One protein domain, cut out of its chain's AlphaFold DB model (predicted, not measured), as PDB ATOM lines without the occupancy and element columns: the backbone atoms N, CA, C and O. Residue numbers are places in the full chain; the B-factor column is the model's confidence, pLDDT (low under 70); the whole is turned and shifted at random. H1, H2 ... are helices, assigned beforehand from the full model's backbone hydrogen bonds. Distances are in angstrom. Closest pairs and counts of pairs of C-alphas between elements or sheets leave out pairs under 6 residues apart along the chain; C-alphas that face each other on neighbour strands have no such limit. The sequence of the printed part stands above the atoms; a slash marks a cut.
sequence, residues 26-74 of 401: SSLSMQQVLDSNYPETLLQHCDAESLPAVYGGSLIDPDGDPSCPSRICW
ATOM      1  N   SER A  26     320.168 247.225 357.475       40.03
ATOM      2  CA  SER A  26     319.755 246.859 358.831       40.03
ATOM      3  C   SER A  26     318.882 245.600 358.782       40.03
ATOM      4  O   SER A  26     318.017 245.472 357.915       40.03
ATOM      5  N   SER A  27     319.084 244.656 359.705       51.03
ATOM      6  CA  SER A  27     318.531 243.290 359.598       51.03
ATOM      7  C   SER A  27     316.999 243.194 359.560       51.03
ATOM      8  O   SER A  27     316.465 242.167 359.156       51.03
ATOM      9  N   LEU A  28     316.286 244.264 359.923       47.69
ATOM     10  CA  LEU A  28     314.828 244.368 359.801       47.69
ATOM     11  C   LEU A  28     314.345 244.545 358.349       47.69
ATOM     12  O   LEU A  28     313.181 244.283 358.070       47.69
ATOM     13  N   SER A  29     315.213 244.974 357.429       53.59
ATOM     14  CA  SER A  29     314.866 245.229 356.019       53.59
ATOM     15  C   SER A  29     314.926 243.993 355.108       53.59
ATOM     16  O   SER A  29     314.522 244.074 353.955       53.59
ATOM     17  N   MET A  30     315.383 242.845 355.623       59.34
ATOM     18  CA  MET A  30     315.425 241.563 354.897       59.34
ATOM     19  C   MET A  30     314.256 240.618 355.227       59.34
ATOM     20  O   MET A  30     314.224 239.497 354.728       59.34
ATOM     21  N   GLN A  31     313.295 241.031 356.065       69.44
ATOM     22  CA  GLN A  31     312.146 240.198 356.430       69.44
ATOM     23  C   GLN A  31     310.875 240.651 355.699       69.44
ATOM     24  O   GLN A  31     310.232 241.620 356.098       69.44
ATOM     25  N   GLN A  32     310.481 239.897 354.673       77.44
ATOM     26  CA  GLN A  32     309.189 240.038 354.001       77.44
ATOM     27  C   GLN A  32     308.199 238.992 354.536       77.44
ATOM     28  O   GLN A  32     308.543 237.820 354.685       77.44
ATOM     29  N   VAL A  33     306.966 239.415 354.826       82.38
ATOM     30  CA  VAL A  33     305.832 238.509 355.064       82.38
ATOM     31  C   VAL A  33     305.094 238.345 353.736       82.38
ATOM     32  O   VAL A  33     304.896 239.330 353.026       82.38
ATOM     33  N   LEU A  34     304.726 237.111 353.392       83.31
ATOM     34  CA  LEU A  34     304.015 236.788 352.157       83.31
ATOM     35  C   LEU A  34     302.548 236.461 352.465       83.31
ATOM     36  O   LEU A  34     302.264 235.747 353.428       83.31
ATOM     37  N   ASP A  35     301.638 236.987 351.642       84.62
ATOM     38  CA  ASP A  35     300.208 236.657 351.663       84.62
ATOM     39  C   ASP A  35     299.969 235.251 351.048       84.62
ATOM     40  O   ASP A  35     300.903 234.513 350.722       84.62
ATOM     41  N   SER A  36     298.710 234.832 350.880       85.81
ATOM     42  CA  SER A  36     298.352 233.484 350.399       85.81
ATOM     43  C   SER A  36     298.884 233.117 349.004       85.81
ATOM     44  O   SER A  36     298.896 231.939 348.662       85.81
ATOM     45  N   ASN A  37     299.348 234.089 348.213       89.69
ATOM     46  CA  ASN A  37     300.021 233.880 346.927       89.69
ATOM     47  C   ASN A  37     301.559 233.747 347.056       89.69
ATOM     48  O   ASN A  37     302.307 233.986 346.103       89.69
ATOM     49  N   TYR A  38     302.052 233.349 348.234       91.19
ATOM     50  CA  TYR A  38     303.475 233.100 348.466       91.19
ATOM     51  C   TYR A  38     304.160 232.184 347.426       91.19
ATOM     52  O   TYR A  38     305.305 232.503 347.107       91.19
ATOM     53  N   PRO A  39     303.544 231.134 346.829       90.44
ATOM     54  CA  PRO A  39     304.243 230.272 345.867       90.44
ATOM     55  C   PRO A  39     304.675 231.035 344.608       90.44
ATOM     56  O   PRO A  39     305.828 230.972 344.194       90.44
ATOM     57  N   GLU A  40     303.773 231.853 344.056       91.56
ATOM     58  CA  GLU A  40     304.042 232.730 342.909       91.56
ATOM     59  C   GLU A  40     305.141 233.752 343.225       91.56
ATOM     60  O   GLU A  40     305.950 234.100 342.367       91.56
ATOM     61  N   THR A  41     305.176 234.232 344.472       87.69
ATOM     62  CA  THR A  41     306.163 235.220 344.922       87.69
ATOM     63  C   THR A  41     307.533 234.581 345.168       87.69
ATOM     64  O   THR A  41     308.554 235.211 344.895       87.69
ATOM     65  N   LEU A  42     307.591 233.322 345.613       89.94
ATOM     66  CA  LEU A  42     308.840 232.559 345.709       89.94
ATOM     67  C   LEU A  42     309.429 232.280 344.320       89.94
ATOM     68  O   LEU A  42     310.625 232.480 344.128       89.94
ATOM     69  N   LEU A  43     308.599 231.926 343.333       90.00
ATOM     70  CA  LEU A  43     309.033 231.690 341.946       90.00
ATOM     71  C   LEU A  43     309.579 232.943 341.228       90.00
ATOM     72  O   LEU A  43     310.269 232.819 340.223       90.00
ATOM     73  N   GLN A  44     309.324 234.151 341.746       89.12
ATOM     74  CA  GLN A  44     309.971 235.388 341.269       89.12
ATOM     75  C   GLN A  44     311.413 235.556 341.786       89.12
ATOM     76  O   GLN A  44     312.157 236.382 341.262       89.12
ATOM     77  N   HIS A  45     311.801 234.797 342.817       86.69
ATOM     78  CA  HIS A  45     313.074 234.933 343.534       86.69
ATOM     79  C   HIS A  45     313.912 233.640 343.549       86.69
ATOM     80  O   HIS A  45     315.075 233.675 343.953       86.69
ATOM     81  N   CYS A  46     313.338 232.499 343.155       87.62
ATOM     82  CA  CYS A  46     313.953 231.171 343.164       87.62
ATOM     83  C   CYS A  46     313.462 230.353 341.961       87.62
ATOM     84  O   CYS A  46     312.258 230.285 341.712       87.62
ATOM     85  N   ASP A  47     314.373 229.682 341.252       92.00
ATOM     86  CA  ASP A  47     314.022 228.826 340.111       92.00
ATOM     87  C   ASP A  47     313.169 227.628 340.557       92.00
ATOM     88  O   ASP A  47     313.478 226.995 341.571       92.00
ATOM     89  N   ALA A  48     312.146 227.258 339.776       90.31
ATOM     90  CA  ALA A  48     311.236 226.154 340.106       90.31
ATOM     91  C   ALA A  48     311.974 224.833 340.401       90.31
ATOM     92  O   ALA A  48     311.687 224.186 341.407       90.31
ATOM     93  N   GLU A  49     312.992 224.499 339.600       90.00
ATOM     94  CA  GLU A  49     313.828 223.291 339.742       90.00
ATOM     95  C   GLU A  49     314.686 223.281 341.027       90.00
ATOM     96  O   GLU A  49     315.249 222.254 341.408       90.00
ATOM     97  N   SER A  50     314.815 224.429 341.700       90.81
ATOM     98  CA  SER A  50     315.522 224.578 342.980       90.81
ATOM     99  C   SER A  50     314.584 224.596 344.194       90.81
ATOM    100  O   SER A  50     315.033 224.363 345.320       90.81
ATOM    101  N   LEU A  51     313.291 224.853 343.969       90.94
ATOM    102  CA  LEU A  51     312.271 225.060 344.989       90.94
ATOM    103  C   LEU A  51     311.438 223.773 345.181       90.94
ATOM    104  O   LEU A  51     310.889 223.264 344.205       90.94
ATOM    105  N   PRO A  52     311.304 223.234 346.410       94.62
ATOM    106  CA  PRO A  52     310.458 222.070 346.674       94.62
ATOM    107  C   PRO A  52     309.014 222.257 346.198       94.62
ATOM    108  O   PRO A  52     308.431 223.333 346.367       94.62
ATOM    109  N   ALA A  53     308.409 221.196 345.672       92.31
ATOM    110  CA  ALA A  53     307.040 221.226 345.164       92.31
ATOM    111  C   ALA A  53     305.995 221.591 346.241       92.31
ATOM    112  O   ALA A  53     305.004 222.249 345.927       92.31
ATOM    113  N   VAL A  54     306.248 221.292 347.522       91.94
ATOM    114  CA  VAL A  54     305.416 221.764 348.653       91.94
ATOM    115  C   VAL A  54     305.364 223.300 348.791       91.94
ATOM    116  O   VAL A  54     304.415 223.829 349.365       91.94
ATOM    117  N   TYR A  55     306.340 224.026 348.233       91.69
ATOM    118  CA  TYR A  55     306.363 225.493 348.159       91.69
ATOM    119  C   TYR A  55     305.992 226.042 346.765       91.69
ATOM    120  O   TYR A  55     306.074 227.249 346.546       91.69
ATOM    121  N   GLY A  56     305.566 225.176 345.835       89.44
ATOM    122  CA  GLY A  56     305.124 225.536 344.482       89.44
ATOM    123  C   GLY A  56     306.174 225.432 343.374       89.44
ATOM    124  O   GLY A  56     305.900 225.869 342.259       89.44
ATOM    125  N   GLY A  57     307.358 224.878 343.649       92.44
ATOM    126  CA  GLY A  57     308.340 224.554 342.608       92.44
ATOM    127  C   GLY A  57     308.141 223.167 341.987       92.44
ATOM    128  O   GLY A  57     307.068 222.571 342.081       92.44
ATOM    129  N   SER A  58     309.191 222.647 341.354       92.44
ATOM    130  CA  SER A  58     309.222 221.330 340.696       92.44
ATOM    131  C   SER A  58     310.183 220.337 341.362       92.44
ATOM    132  O   SER A  58     310.156 219.153 341.026       92.44
ATOM    133  N   LEU A  59     311.003 220.772 342.329       90.94
ATOM    134  CA  LEU A  59     311.920 219.880 343.038       90.94
ATOM    135  C   LEU A  59     311.142 218.880 343.914       90.94
ATOM    136  O   LEU A  59     310.344 219.263 344.770       90.94
ATOM    137  N   ILE A  60     311.437 217.596 343.723       93.12
ATOM    138  CA  ILE A  60     310.949 216.466 344.524       93.12
ATOM    139  C   ILE A  60     312.139 215.594 344.942       93.12
ATOM    140  O   ILE A  60     313.191 215.625 344.296       93.12
ATOM    141  N   ASP A  61     311.996 214.821 346.018       91.25
ATOM    142  CA  ASP A  61     313.016 213.830 346.387       91.25
ATOM    143  C   ASP A  61     312.993 212.587 345.472       91.25
ATOM    144  O   ASP A  61     311.981 212.324 344.819       91.25
ATOM    145  N   PRO A  62     314.073 211.772 345.439       90.94
ATOM    146  CA  PRO A  62     314.135 210.545 344.634       90.94
ATOM    147  C   PRO A  62     313.022 209.529 344.937       90.94
ATOM    148  O   PRO A  62     312.633 208.771 344.053       90.94
ATOM    149  N   ASP A  63     312.495 209.544 346.164       89.38
ATOM    150  CA  ASP A  63     311.378 208.704 346.615       89.38
ATOM    151  C   ASP A  63     309.993 209.269 346.216       89.38
ATOM    152  O   ASP A  63     308.960 208.683 346.539       89.38
ATOM    153  N   GLY A  64     309.954 210.412 345.517       90.88
ATOM    154  CA  GLY A  64     308.738 211.073 345.033       90.88
ATOM    155  C   GLY A  64     308.081 212.055 346.012       90.88
ATOM    156  O   GLY A  64     307.028 212.604 345.691       90.88
ATOM    157  N   ASP A  65     308.671 212.300 347.187       90.00
ATOM    158  CA  ASP A  65     308.112 213.211 348.194       90.00
ATOM    159  C   ASP A  65     308.295 214.696 347.782       90.00
ATOM    160  O   ASP A  65     309.439 215.157 347.646       90.00
ATOM    161  N   PRO A  66     307.205 215.480 347.613       90.75
ATOM    162  CA  PRO A  66     307.265 216.910 347.282       90.75
ATOM    163  C   PRO A  66     307.788 217.801 348.422       90.75
ATOM    164  O   PRO A  66     308.024 218.994 348.216       90.75
ATOM    165  N   SER A  67     307.957 217.241 349.621       88.56
ATOM    166  CA  SER A  67     308.467 217.916 350.821       88.56
ATOM    167  C   SER A  67     309.999 217.905 350.900       88.56
ATOM    168  O   SER A  67     310.578 218.578 351.753       88.56
ATOM    169  N   CYS A  68     310.674 217.133 350.044       89.69
ATOM    170  CA  CYS A  68     312.130 216.955 350.027       89.69
ATOM    171  C   CYS A  68     312.778 216.678 351.413       89.69
ATOM    172  O   CYS A  68     313.718 217.392 351.797       89.69
ATOM    173  N   PRO A  69     312.304 215.688 352.201       87.88
ATOM    174  CA  PRO A  69     312.853 215.363 353.524       87.88
ATOM    175  C   PRO A  69     314.358 215.025 353.538       87.88
ATOM    176  O   PRO A  69     314.999 215.184 354.577       87.88
ATOM    177  N   SER A  70     314.960 214.622 352.412       87.94
ATOM    178  CA  SER A  70     316.414 214.423 352.279       87.94
ATOM    179  C   SER A  70     317.219 215.724 352.416       87.94
ATOM    180  O   SER A  70     318.404 215.695 352.764       87.94
ATOM    181  N   ARG A  71     316.575 216.873 352.162       87.19
ATOM    182  CA  ARG A  71     317.157 218.224 352.230       87.19
ATOM    183  C   ARG A  71     316.578 219.073 353.360       87.19
ATOM    184  O   ARG A  71     317.286 219.932 353.883       87.19
ATOM    185  N   ILE A  72     315.313 218.864 353.724       89.88
ATOM    186  CA  ILE A  72     314.580 219.697 354.684       89.88
ATOM    187  C   ILE A  72     314.212 218.882 355.922       89.88
ATOM    188  O   ILE A  72     313.401 217.961 355.877       89.88
ATOM    189  N   CYS A  73     314.765 219.277 357.070       87.38
ATOM    190  CA  CYS A  73     314.324 218.757 358.359       87.38
ATOM    191  C   CYS A  73     313.023 219.455 358.779       87.38
ATOM    192  O   CYS A  73     313.047 220.542 359.354       87.38
ATOM    193  N   TRP A  74     311.889 218.802 358.523       84.75
ATOM    194  CA  TRP A  74     310.544 219.262 358.905       84.75
ATOM    195  C   TRP A  74     310.276 219.275 360.421       84.75
ATOM    196  O   TRP A  74     309.233 219.754 360.862       84.75
TER     197      TRP A  74
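Overview. This is residues 26 to 74 of the 401 residues of the protein "GOLD domain-containing protein" of Opisthorchis viverrini (UniProt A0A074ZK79). This is a loose, elongated piece with little regular structure: a looping body of H2 and the long unnamed stretch 44 to 74, from which residues 26 to 33, with the small H1, stick out as a free arm. The printed part has 49 residues, 10 of them in two named helices, H1 then H2, with no named strand; its class is all helix. The radius of gyration of the C-alphas is 12.5 A, and the spans are 40 by 21 by 18 A.

Along the chain. H1 is residues 27 to 30, beginning at C-alpha 27 (318.531, 243.290, 359.598). H2 is residues 38 to 43, 8.7 A long, ending at C-alpha 43 (309.033, 231.690, 341.946).

Arrangement. H1 and H2 are apart, joined by a short link of 7 residues. In H2 every O i to N i+4 pair is within hydrogen-bond range; H1 is too short for such a pair.

Size, cuts and confidence. The C-alphas farthest apart, of Ser 26 and Asp 63, are 40.9 A apart. The printed part has no cut. Residues 26 to 31 have pLDDT under 70.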